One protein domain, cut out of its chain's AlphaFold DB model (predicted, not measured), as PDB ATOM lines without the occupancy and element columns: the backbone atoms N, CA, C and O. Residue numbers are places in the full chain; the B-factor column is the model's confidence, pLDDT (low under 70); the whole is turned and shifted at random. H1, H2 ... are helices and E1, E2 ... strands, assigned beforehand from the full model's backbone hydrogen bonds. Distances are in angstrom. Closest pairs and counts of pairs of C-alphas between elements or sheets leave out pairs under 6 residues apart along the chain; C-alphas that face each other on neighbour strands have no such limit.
ATOM      1  N   ASN A   5     150.161 138.353 191.314       96.62
ATOM      2  CA  ASN A   5     149.958 137.577 190.105       96.62
ATOM      3  C   ASN A   5     149.719 138.526 188.931       96.62
ATOM      4  O   ASN A   5     149.068 139.565 189.084       96.62
ATOM      5  N   ILE A   6     150.206 138.154 187.755       97.62
ATOM      6  CA  ILE A   6     149.958 138.875 186.500       97.62
ATOM      7  C   ILE A   6     149.346 137.919 185.493       97.62
ATOM      8  O   ILE A   6     149.667 136.738 185.496       97.62
ATOM      9  N   LYS A   7     148.458 138.411 184.640       98.12
ATOM     10  CA  LYS A   7     147.879 137.640 183.548       98.12
ATOM     11  C   LYS A   7     148.561 138.032 182.252       98.12
ATOM     12  O   LYS A   7     148.658 139.223 181.955       98.12
ATOM     13  N   VAL A   8     149.015 137.050 181.487       97.81
ATOM     14  CA  VAL A   8     149.778 137.259 180.251       97.81
ATOM     15  C   VAL A   8     149.242 136.393 179.128       97.81
ATOM     16  O   VAL A   8     148.676 135.331 179.377       97.81
ATOM     17  N   GLN A   9     149.427 136.853 177.898       97.12
ATOM     18  CA  GLN A   9     149.133 136.077 176.702       97.12
ATOM     19  C   GLN A   9     150.300 135.128 176.398       97.12
ATOM     20  O   GLN A   9     151.461 135.539 176.435       97.12
ATOM     21  N   ILE A  10     149.991 133.878 176.061       96.56
ATOM     22  CA  ILE A  10     150.939 132.892 175.533       96.56
ATOM     23  C   ILE A  10     150.391 132.366 174.210       96.56
ATOM     24  O   ILE A  10     149.188 132.143 174.071       96.56
ATOM     25  N   GLN A  11     151.280 132.199 173.236       97.19
ATOM     26  CA  GLN A  11     150.949 131.744 171.892       97.19
ATOM     27  C   GLN A  11     151.942 130.678 171.427       97.19
ATOM     28  O   GLN A  11     153.138 130.755 171.728       97.19
ATOM     29  N   ASP A  12     151.441 129.713 170.664       97.31
ATOM     30  CA  ASP A  12     152.226 128.774 169.867       97.31
ATOM     31  C   ASP A  12     151.503 128.443 168.547       97.31
ATOM     32  O   ASP A  12     150.613 129.179 168.118       97.31
ATOM     33  N   GLU A  13     151.909 127.366 167.871       97.94
ATOM     34  CA  GLU A  13     151.289 126.927 166.614       97.94
ATOM     35  C   GLU A  13     149.848 126.412 166.769       97.94
ATOM     36  O   GLU A  13     149.116 126.335 165.784       97.94
ATOM     37  N   HIS A  14     149.424 126.063 167.986       98.00
ATOM     38  CA  HIS A  14     148.094 125.529 168.266       98.00
ATOM     39  C   HIS A  14     147.085 126.617 168.626       98.00
ATOM     40  O   HIS A  14     145.887 126.423 168.414       98.00
ATOM     41  N   GLY A  15     147.535 127.770 169.126       97.75
ATOM     42  CA  GLY A  15     146.640 128.890 169.383       97.75
ATOM     43  C   GLY A  15     147.187 129.928 170.348       97.75
ATOM     44  O   GLY A  15     148.390 130.143 170.472       97.75
ATOM     45  N   THR A  16     146.265 130.634 170.997       96.94
ATOM     46  CA  THR A  16     146.554 131.686 171.972       96.94
ATOM     47  C   THR A  16     145.692 131.493 173.206       96.94
ATOM     48  O   THR A  16     144.476 131.350 173.103       96.94
ATOM     49  N   GLU A  17     146.322 131.581 174.367       97.00
ATOM     50  CA  GLU A  17     145.685 131.488 175.675       97.00
ATOM     51  C   GLU A  17     146.206 132.576 176.612       97.00
ATOM     52  O   GLU A  17     147.247 133.192 176.371       97.00
ATOM     53  N   TYR A  18     145.479 132.809 177.704       97.06
ATOM     54  CA  TYR A  18     145.930 133.695 178.769       97.06
ATOM     55  C   TYR A  18     146.166 132.917 180.055       97.06
ATOM     56  O   TYR A  18     145.263 132.249 180.551       97.06
ATOM     57  N   PHE A  19     147.338 133.113 180.645       97.69
ATOM     58  CA  PHE A  19     147.763 132.437 181.865       97.69
ATOM     59  C   PHE A  19     147.959 133.434 182.989       97.69
ATOM     60  O   PHE A  19     148.452 134.541 182.764       97.69
ATOM     61  N   TRP A  20     147.621 133.026 184.207       97.81
ATOM     62  CA  TRP A  20     148.157 133.677 185.393       97.81
ATOM     63  C   TRP A  20     149.597 133.209 185.618       97.81
ATOM     64  O   TRP A  20     149.896 132.021 185.525       97.81
ATOM     65  N   LEU A  21     150.481 134.158 185.921       97.69
ATOM     66  CA  LEU A  21     151.792 133.909 186.495       97.69
ATOM     67  C   LEU A  21     151.751 134.242 187.982       97.69
ATOM     68  O   LEU A  21     151.401 135.372 188.341       97.69
ATOM     69  N   SER A  22     152.122 133.279 188.820       96.19
ATOM     70  CA  SER A  22     152.233 133.421 190.270       96.19
ATOM     71  C   SER A  22     153.684 133.583 190.725       96.19
ATOM     72  O   SER A  22     154.627 133.414 189.946       96.19
ATOM     73  N   ASP A  23     153.857 133.988 191.989       93.31
ATOM     74  CA  ASP A  23     155.155 134.242 192.632       93.31
ATOM     75  C   ASP A  23     156.062 135.186 191.820       93.31
ATOM     76  O   ASP A  23     157.277 134.998 191.724       93.31
ATOM     77  N   VAL A  24     155.458 136.216 191.216       95.88
ATOM     78  CA  VAL A  24     156.176 137.071 190.268       95.88
ATOM     79  C   VAL A  24     157.184 137.983 190.964       95.88
ATOM     80  O   VAL A  24     156.910 138.591 192.002       95.88
ATOM     81  N   THR A  25     158.341 138.142 190.335       95.19
ATOM     82  CA  THR A  25     159.382 139.101 190.717       95.19
ATOM     83  C   THR A  25     159.617 140.079 189.575       95.19
ATOM     84  O   THR A  25     159.543 139.697 188.410       95.19
ATOM     85  N   LEU A  26     159.878 141.349 189.895       94.31
ATOM     86  CA  LEU A  26     160.203 142.376 188.905       94.31
ATOM     87  C   LEU A  26     161.716 142.594 188.871       94.31
ATOM     88  O   LEU A  26     162.319 142.906 189.899       94.31
ATOM     89  N   LYS A  27     162.318 142.492 187.685       93.31
ATOM     90  CA  LYS A  27     163.723 142.838 187.441       93.31
ATOM     91  C   LYS A  27     163.816 143.736 186.211       93.31
ATOM     92  O   LYS A  27     163.541 143.307 185.093       93.31
ATOM     93  N   GLY A  28     164.222 144.989 186.415       94.00
ATOM     94  CA  GLY A  28     164.164 145.998 185.356       94.00
ATOM     95  C   GLY A  28     162.712 146.255 184.952       94.00
ATOM     96  O   GLY A  28     161.911 146.634 185.802       94.00
ATOM     97  N   ASP A  29     162.382 146.015 183.682       94.69
ATOM     98  CA  ASP A  29     161.028 146.191 183.128       94.69
ATOM     99  C   ASP A  29     160.344 144.858 182.752       94.69
ATOM    100  O   ASP A  29     159.400 144.811 181.962       94.69
ATOM    101  N   ALA A  30     160.832 143.748 183.311       96.81
ATOM    102  CA  ALA A  30     160.275 142.420 183.091       96.81
ATOM    103  C   ALA A  30     159.881 141.752 184.409       96.81
ATOM    104  O   ALA A  30     160.554 141.899 185.435       96.81
ATOM    105  N   PHE A  31     158.791 140.995 184.352       97.00
ATOM    106  CA  PHE A  31     158.349 140.120 185.422       97.00
ATOM    107  C   PHE A  31     158.735 138.680 185.109       97.00
ATOM    108  O   PHE A  31     158.559 138.233 183.979       97.00
ATOM    109  N   THR A  32     159.195 137.949 186.117       97.00
ATOM    110  CA  THR A  32     159.424 136.502 186.048       97.00
ATOM    111  C   THR A  32     158.549 135.819 187.086       97.00
ATOM    112  O   THR A  32     158.579 136.215 188.250       97.00
ATOM    113  N   GLY A  33     157.768 134.821 186.675       96.56
ATOM    114  CA  GLY A  33     156.868 134.060 187.546       96.56
ATOM    115  C   GLY A  33     156.549 132.682 186.972       96.56
ATOM    116  O   GLY A  33     157.095 132.303 185.936       96.56
ATOM    117  N   LYS A  34     155.667 131.934 187.638       97.81
ATOM    118  CA  LYS A  34     155.316 130.553 187.266       97.81
ATOM    119  C   LYS A  34     153.905 130.445 186.713       97.81
ATOM    120  O   LYS A  34     153.003 131.054 187.270       97.81
ATOM    121  N   ILE A  35     153.710 129.640 185.673       98.00
ATOM    122  CA  ILE A  35     152.383 129.329 185.121       98.00
ATOM    123  C   ILE A  35     151.488 128.729 186.216       98.00
ATOM    124  O   ILE A  35     151.871 127.746 186.847       98.00
ATOM    125  N   ASP A  36     150.307 129.313 186.428       96.50
ATOM    126  CA  ASP A  36     149.419 129.006 187.566       96.50
ATOM    127  C   ASP A  36     148.098 128.326 187.154       96.50
ATOM    128  O   ASP A  36     147.210 128.122 187.979       96.50
ATOM    129  N   ASN A  37     147.948 127.979 185.873       93.69
ATOM    130  CA  ASN A  37     146.812 127.220 185.354       93.69
ATOM    131  C   ASN A  37     147.254 126.254 184.249       93.69
ATOM    132  O   ASN A  37     148.234 126.514 183.551       93.69
ATOM    133  N   ASP A  38     146.538 125.140 184.108       97.31
ATOM    134  CA  ASP A  38     146.811 124.157 183.060       97.31
ATOM    135  C   ASP A  38     146.501 124.739 181.668       97.31
ATOM    136  O   ASP A  38     145.536 125.498 181.531       97.31
ATOM    137  N   PRO A  39     147.324 124.434 180.649       97.00
ATOM    138  CA  PRO A  39     147.050 124.823 179.271       97.00
ATOM    139  C   PRO A  39     145.954 123.945 178.653       97.00
ATOM    140  O   PRO A  39     145.919 122.734 178.880       97.00
ATOM    141  N   GLU A  40     145.094 124.541 177.828       97.38
ATOM    142  CA  GLU A  40     144.021 123.814 177.128       97.38
ATOM    143  C   GLU A  40     144.310 123.582 175.632       97.38
ATOM    144  O   GLU A  40     143.869 122.587 175.056       97.38
ATOM    145  N   ILE A  41     145.051 124.487 174.991       96.69
ATOM    146  CA  ILE A  41     145.289 124.567 173.540       96.69
ATOM    147  C   ILE A  41     146.793 124.593 173.246       96.69
ATOM    148  O   ILE A  41     147.280 123.784 172.451       96.69
ATOM    149  N   VAL A  42     147.529 125.511 173.876       98.00
ATOM    150  CA  VAL A  42     148.979 125.646 173.725       98.00
ATOM    151  C   VAL A  42     149.686 124.451 174.367       98.00
ATOM    152  O   VAL A  42     149.233 123.878 175.353       98.00
ATOM    153  N   LYS A  43     150.831 124.055 173.819       97.75
ATOM    154  CA  LYS A  43     151.632 122.906 174.276       97.75
ATOM    155  C   LYS A  43     153.066 123.277 174.628       97.75
ATOM    156  O   LYS A  43     153.847 122.421 175.036       97.75
ATOM    157  N   ASN A  44     153.429 124.549 174.476       97.56
ATOM    158  CA  ASN A  44     154.769 125.053 174.768       97.56
ATOM    159  C   ASN A  44     154.990 125.431 176.248       97.56
ATOM    160  O   ASN A  44     156.063 125.935 176.584       97.56
ATOM    161  N   VAL A  45     154.007 125.216 177.124       97.69
ATOM    162  CA  VAL A  45     154.077 125.448 178.577       97.69
ATOM    163  C   VAL A  45     153.315 124.370 179.336       97.69
ATOM    164  O   VAL A  45     152.449 123.707 178.777       97.69
ATOM    165  N   LYS A  46     153.605 124.238 180.629       97.56
ATOM    166  CA  LYS A  46     152.789 123.516 181.614       97.56
ATOM    167  C   LYS A  46     152.732 124.290 182.931       97.56
ATOM    168  O   LYS A  46     153.542 125.189 183.168       97.56
ATOM    169  N   ILE A  47     151.803 123.910 183.806       97.06
ATOM    170  CA  ILE A  47     151.721 124.460 185.161       97.06
ATOM    171  C   ILE A  47     153.070 124.350 185.892       97.06
ATOM    172  O   ILE A  47     153.764 123.333 185.824       97.06
ATOM    173  N   GLY A  48     153.459 125.425 186.575       97.31
ATOM    174  CA  GLY A  48     154.721 125.543 187.299       97.31
ATOM    175  C   GLY A  48     155.934 125.964 186.463       97.31
ATOM    176  O   GLY A  48     156.953 126.315 187.064       97.31
ATOM    177  N   ASP A  49     155.846 125.979 185.127       98.12
ATOM    178  CA  ASP A  49     156.933 126.474 184.276       98.12
ATOM    179  C   ASP A  49     157.210 127.954 184.542       98.12
ATOM    180  O   ASP A  49     156.291 128.761 184.690       98.12
ATOM    181  N   GLU A  50     158.488 128.328 184.552       97.50
ATOM    182  CA  GLU A  50     158.894 129.721 184.697       97.50
ATOM    183  C   GLU A  50     158.796 130.468 183.361       97.50
ATOM    184  O   GLU A  50     159.259 129.997 182.316       97.50
ATOM    185  N   ARG A  51     158.222 131.672 183.396       96.69
ATOM    186  CA  ARG A  51     158.147 132.584 182.253       96.69
ATOM    187  C   ARG A  51     158.554 133.990 182.650       96.69
ATOM    188  O   ARG A  51     158.165 134.494 183.700       96.69
ATOM    189  N   THR A  52     159.322 134.620 181.763       97.12
ATOM    190  CA  THR A  52     159.686 136.035 181.851       97.12
ATOM    191  C   THR A  52     158.940 136.809 180.778       97.12
ATOM    192  O   THR A  52     158.967 136.427 179.609       97.12
ATOM    193  N   VAL A  53     158.281 137.889 181.176       96.94
ATOM    194  CA  VAL A  53     157.424 138.708 180.316       96.94
ATOM    195  C   VAL A  53     157.712 140.192 180.540       96.94
ATOM    196  O   VAL A  53     157.910 140.610 181.685       96.94
ATOM    197  N   PRO A  54     157.749 141.019 179.482       96.94
ATOM    198  CA  PRO A  54     157.869 142.460 179.651       96.94
ATOM    199  C   PRO A  54     156.604 143.011 180.315       96.94
ATOM    200  O   PRO A  54     155.505 142.497 180.101       96.94
ATOM    201  N   LYS A  55     156.734 144.109 181.062       94.94
ATOM    202  CA  LYS A  55     155.592 144.783 181.697       94.94
ATOM    203  C   LYS A  55     154.481 145.142 180.702       94.94
ATOM    204  O   LYS A  55     153.305 145.043 181.037       94.94
ATOM    205  N   ALA A  56     154.847 145.503 179.470       95.06
ATOM    206  CA  ALA A  56     153.906 145.804 178.389       95.06
ATOM    207  C   ALA A  56     153.058 144.595 177.931       95.06
ATOM    208  O   ALA A  56     152.032 144.790 177.289       95.06
ATOM    209  N   GLY A  57     153.465 143.363 178.255       94.19
ATOM    210  CA  GLY A  57     152.730 142.134 177.935       94.19
ATOM    211  C   GLY A  57     151.703 141.712 178.993       94.19
ATOM    212  O   GLY A  57     151.114 140.638 178.876       94.19
ATOM    213  N   ILE A  58     151.509 142.513 180.046       96.94
ATOM    214  CA  ILE A  58     150.556 142.222 181.122       96.94
ATOM    215  C   ILE A  58     149.151 142.647 180.692       96.94
ATOM    216  O   ILE A  58     148.902 143.821 180.432       96.94
ATOM    217  N   ALA A  59     148.221 141.694 180.680       97.69
ATOM    218  CA  ALA A  59     146.818 141.913 180.336       97.69
ATOM    219  C   ALA A  59     145.926 142.186 181.561       97.69
ATOM    220  O   ALA A  59     144.923 142.886 181.458       97.69
ATOM    221  N   ASP A  60     146.274 141.626 182.721       97.62
ATOM    222  CA  ASP A  60     145.581 141.843 184.000       97.62
ATOM    223  C   ASP A  60     146.552 141.586 185.160       97.62
ATOM    224  O   ASP A  60     147.637 141.033 184.974       97.62
ATOM    225  N   TRP A  61     146.181 141.966 186.374       96.94
ATOM    226  CA  TRP A  61     147.002 141.772 187.565       96.94
ATOM    227  C   TRP A  61     146.127 141.606 188.797       96.94
ATOM    228  O   TRP A  61     145.016 142.124 188.857       96.94
ATOM    229  N   MET A  62     146.632 140.917 189.815       96.19
ATOM    230  CA  MET A  62     145.980 140.887 191.119       96.19
ATOM    231  C   MET A  62     146.966 140.686 192.260       96.19
ATOM    232  O   MET A  62     148.039 140.111 192.088       96.19
ATOM    233  N   TYR A  63     146.579 141.130 193.453       95.25
ATOM    234  CA  TYR A  63     147.272 140.768 194.684       95.25
ATOM    235  C   TYR A  63     146.323 140.729 195.880       95.25
ATOM    236  O   TYR A  63     145.276 141.382 195.900       95.25
ATOM    237  N   MET A  64     146.723 139.982 196.911       93.19
ATOM    238  CA  MET A  64     145.981 139.882 198.170       93.19
ATOM    239  C   MET A  64     146.595 140.777 199.253       93.19
ATOM    240  O   MET A  64     147.790 140.689 199.559       93.19
ATOM    241  N   LYS A  65     145.763 141.609 199.887       92.94
ATOM    242  CA  LYS A  65     146.121 142.421 201.062       92.94
ATOM    243  C   LYS A  65     144.936 142.489 202.018       92.94
ATOM    244  O   LYS A  65     143.826 142.798 201.604       92.94
ATOM    245  N   ASN A  66     145.157 142.198 203.301       92.81
ATOM    246  CA  ASN A  66     144.116 142.222 204.341       92.81
ATOM    247  C   ASN A  66     142.857 141.407 203.972       92.81
ATOM    248  O   ASN A  66     141.735 141.858 204.186       92.81
ATOM    249  N   ARG A  67     143.050 140.207 203.397       92.12
ATOM    250  CA  ARG A  67     141.985 139.318 202.877       92.12
ATOM    251  C   ARG A  67     141.138 139.919 201.745       92.12
ATOM    252  O   ARG A  67     140.092 139.370 201.417       92.12
ATOM    253  N   LYS A  68     141.593 141.016 201.138       94.75
ATOM    254  CA  LYS A  68     140.968 141.637 199.974       94.75
ATOM    255  C   LYS A  68     141.824 141.449 198.724       94.75
ATOM    256  O   LYS A  68     143.048 141.575 198.790       94.75
ATOM    257  N   MET A  69     141.164 141.137 197.615       95.75
ATOM    258  CA  MET A  69     141.733 140.986 196.281       95.75
ATOM    259  C   MET A  69     141.682 142.328 195.553       95.75
ATOM    260  O   MET A  69     140.602 142.839 195.255       95.75
ATOM    261  N   TYR A  70     142.850 142.892 195.272       96.44
ATOM    262  CA  TYR A  70     143.010 144.096 194.459       96.44
ATOM    263  C   TYR A  70     143.289 143.688 193.009       96.44
ATOM    264  O   TYR A  70     143.927 142.658 192.785       96.44
ATOM    265  N   GLY A  71     142.825 144.484 192.043       95.69
ATOM    266  CA  GLY A  71     142.917 144.158 190.616       95.69
ATOM    267  C   GLY A  71     141.862 143.139 190.164       95.69
ATOM    268  O   GLY A  71     140.693 143.247 190.553       95.69
ATOM    269  N   ASN A  72     142.291 142.171 189.349       96.06
ATOM    270  CA  ASN A  72     141.497 141.138 188.680       96.06
ATOM    271  C   ASN A  72     140.319 141.736 187.895       96.06
ATOM    272  O   ASN A  72     139.145 141.436 188.141       96.06
ATOM    273  N   TYR A  73     140.634 142.642 186.968       96.19
ATOM    274  CA  TYR A  73     139.628 143.351 186.176       96.19
ATOM    275  C   TYR A  73     138.848 142.408 185.261       96.19
ATOM    276  O   TYR A  73     137.649 142.609 185.048       96.19
ATOM    277  N   THR A  74     139.479 141.322 184.813       95.38
ATOM    278  CA  THR A  74     138.804 140.250 184.080       95.38
ATOM    279  C   THR A  74     137.661 139.669 184.913       95.38
ATOM    280  O   THR A  74     136.527 139.606 184.433       95.38
ATOM    281  N   LEU A  75     137.912 139.299 186.177       95.69
ATOM    282  CA  LEU A  75     136.868 138.776 187.063       95.69
ATOM    283  C   LEU A  75     135.739 139.791 187.249       95.69
ATOM    284  O   LEU A  75     134.573 139.421 187.151       95.69
ATOM    285  N   ARG A  76     136.051 141.074 187.450       94.88
ATOM    286  CA  ARG A  76     135.035 142.129 187.641       94.88
ATOM    287  C   ARG A  76     134.052 142.225 186.476       94.88
ATOM    288  O   ARG A  76     132.855 142.423 186.696       94.88
ATOM    289  N   VAL A  77     134.530 142.039 185.246       95.44
ATOM    290  CA  VAL A  77     133.670 141.957 184.058       95.44
ATOM    291  C   VAL A  77     132.850 140.663 184.063       95.44
ATOM    292  O   VAL A  77     131.644 140.711 183.812       95.44
ATOM    293  N   LEU A  78     133.466 139.524 184.392       95.62
ATOM    294  CA  LEU A  78     132.797 138.217 184.427       95.62
ATOM    295  C   LEU A  78     131.694 138.129 185.492       95.62
ATOM    296  O   LEU A  78     130.668 137.502 185.241       95.62
ATOM    297  N   LEU A  79     131.818 138.839 186.620       96.44
ATOM    298  CA  LEU A  79     130.789 138.893 187.672       96.44
ATOM    299  C   LEU A  79     129.423 139.392 187.189       96.44
ATOM    300  O   LEU A  79     128.415 139.160 187.856       96.44
ATOM    301  N   LYS A  80     129.373 140.115 186.065       94.25
ATOM    302  CA  LYS A  80     128.117 140.577 185.452       94.25
ATOM    303  C   LYS A  80     127.367 139.454 184.728       94.25
ATOM    304  O   LYS A  80     126.196 139.626 184.417       94.25
ATOM    305  N   LYS A  81     128.051 138.344 184.433       96.00
ATOM    306  CA  LYS A  81     127.537 137.182 183.694       96.00
ATOM    307  C   LYS A  81     127.372 135.933 184.567       96.00
ATOM    308  O   LYS A  81     126.774 134.967 184.114       96.00
ATOM    309  N   MET A  82     127.928 135.944 185.777       95.88
ATOM    310  CA  MET A  82     127.824 134.853 186.748       95.88
ATOM    311  C   MET A  82     126.460 134.842 187.445       95.88
ATOM    312  O   MET A  82     125.793 135.878 187.539       95.88
ATOM    313  N   ASP A  83     126.090 133.682 187.989       97.56
ATOM    314  CA  ASP A  83     124.958 133.574 188.907       97.56
ATOM    315  C   ASP A  83     125.145 134.497 190.128       97.56
ATOM    316  O   ASP A  83     126.270 134.806 190.542       97.56
ATOM    317  N   LYS A  84     124.034 134.965 190.707       96.50
ATOM    318  CA  LYS A  84     124.057 135.941 191.804       96.50
ATOM    319  C   LYS A  84     124.817 135.428 193.024       96.50
ATOM    320  O   LYS A  84     125.601 136.199 193.589       96.50
ATOM    321  N   ASP A  85     124.617 134.170 193.405       96.69
ATOM    322  CA  ASP A  85     125.202 133.604 194.622       96.69
ATOM    323  C   ASP A  85     126.694 133.332 194.438       96.69
ATOM    324  O   ASP A  85     127.504 133.582 195.335       96.69
ATOM    325  N   GLU A  86     127.089 132.886 193.246       96.06
ATOM    326  CA  GLU A  86     128.494 132.737 192.882       96.06
ATOM    327  C   GLU A  86     129.207 134.095 192.849       96.06
ATOM    328  O   GLU A  86     130.236 134.288 193.503       96.06
ATOM    329  N   ALA A  87     128.621 135.080 192.166       97.19
ATOM    330  CA  ALA A  87     129.192 136.414 192.068       97.19
ATOM    331  C   ALA A  87     129.317 137.098 193.443       97.19
ATOM    332  O   ALA A  87     130.270 137.846 193.681       97.19
ATOM    333  N   ALA A  88     128.386 136.847 194.371       96.88
ATOM    334  CA  ALA A  88     128.442 137.381 195.731       96.88
ATOM    335  C   ALA A  88     129.691 136.916 196.503       96.88
ATOM    336  O   ALA A  88     130.307 137.728 197.200       96.88
ATOM    337  N   LYS A  89     130.123 135.658 196.327       96.06
ATOM    338  CA  LYS A  89     131.336 135.114 196.974       96.06
ATOM    339  C   LYS A  89     132.587 135.890 196.565       96.06
ATOM    340  O   LYS A  89     133.382 136.288 197.415       96.06
ATOM    341  N   TYR A  90     132.730 136.173 195.272       95.94
ATOM    342  CA  TYR A  90     133.851 136.956 194.753       95.94
ATOM    343  C   TYR A  90     133.769 138.430 195.164       95.94
ATOM    344  O   TYR A  90     134.768 139.004 195.600       95.94
ATOM    345  N   ARG A  91     132.580 139.048 195.113       96.12
ATOM    346  CA  ARG A  91     132.386 140.435 195.579       96.12
ATOM    347  C   ARG A  91     132.773 140.618 197.048       96.12
ATOM    348  O   ARG A  91     133.343 141.648 197.395       96.12
ATOM    349  N   ALA A  92     132.525 139.622 197.901       96.62
ATOM    350  CA  ALA A  92     132.878 139.684 199.319       96.62
ATOM    351  C   ALA A  92     134.394 139.802 199.563       96.62
ATOM    352  O   ALA A  92     134.815 140.417 200.549       96.62
ATOM    353  N   ILE A  93     135.219 139.259 198.662       95.75
ATOM    354  CA  ILE A  93     136.681 139.297 198.776       95.75
ATOM    355  C   ILE A  93     137.334 140.364 197.899       95.75
ATOM    356  O   ILE A  93     138.481 140.708 198.158       95.75
ATOM    357  N   LEU A  94     136.648 140.935 196.908       96.38
ATOM    358  CA  LEU A  94     137.198 142.039 196.122       96.38
ATOM    359  C   LEU A  94     137.401 143.290 196.990       96.38
ATOM    360  O   LEU A  94     136.592 143.625 197.865       96.38
TER     361      LEU A  94
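This is residues 5 to 94 of the 97 residues of the protein "DUF2314 domain-containing protein" of Planctomycetes bacterium (UniProt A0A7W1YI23). One strongly twisted antiparallel sheet makes two lobes: E1 to E4 fold over into a half-open, barrel-like body, where E2 bends sharply, while E5 runs from beside E1 into a hairpin with E6 that makes the second lobe with two short helices. H1 and H2 graze this second lobe's strands, and residues 80 to 86 stick out at its far side. The 90 printed residues hold six named strands and then two named helices, E1 E2 E3 E4 E5 E6 H1 H2, with the sheet order E4 E3 E2 E1 E5 E6; the class is mixed, helices and strands. The whole is only just compact, close to loose, with a radius of gyration of the C-alphas of 14.3 A and spans of 38 by 31 by 21 A.

In the sheet, E2, residues 16 to 27, is the longest strand, 25.7 A from first to last C-alpha, and bends by 89 degrees at residue 23. E1 is residues 5 to 11, 19.1 A long, with C-alpha 5 at (149.958, 137.577, 190.105). E3 is residues 30 to 35, E4 residues 50 to 54, E5 residues 58 to 65, 20.4 A long, and E6 residues 68 to 71. H1 is residues 73 to 78. H2 is residues 84 to 93, 14.8 A long, with C-alpha 93 at (136.681, 139.297, 198.776).

E1 E2 E3 E4 form a meander, each strand the antiparallel neighbour of the one before. E2 pairs with E1 over residues 16 to 21, N 10 and O 17 being 2.8 A apart, and with E3 over residues 21 to 27, N 25 and O 32 being 2.8 A apart. E3 and edge strand E4 are an antiparallel hairpin, with N 53 and O 31 at 2.8 A. The closest C-alphas of E1 and E4, those of Val 8 and Val 53, are 7.8 A apart. On the other side of E1, E5 is antiparallel to it at 157 degrees, with N 7 and O 60 at 2.8 A. E5 and edge strand E6 are a hairpin, with N 65 and O 68 at 2.9 A. H1 only grazes the sheet with residues 73 to 75; its closest C-alpha pair with E5 is Tyr 73 and Asp 60, 6.5 A. H2 only grazes it with residues 90 to 93; its closest C-alpha pair with E6 is Ile 93 and Lys 68, 5.0 A. H1 and H2 are near each other, with 7 pairs of C-alphas within 10 A. Every O i to N i+4 pair is within hydrogen-bond range in H1, and 4 of 6 in H2.

The two C-alphas farthest apart, those of Gly 28 and Asp 85, are 41.9 A apart. The link E3 to E4, residues 36 to 49, is long; the other links are tight. Residues 80 to 86, of which 84 to 86 belong to H2, stand free. The printed part has no cut, and its mean pLDDT is 96.3, with no printed residue under 70.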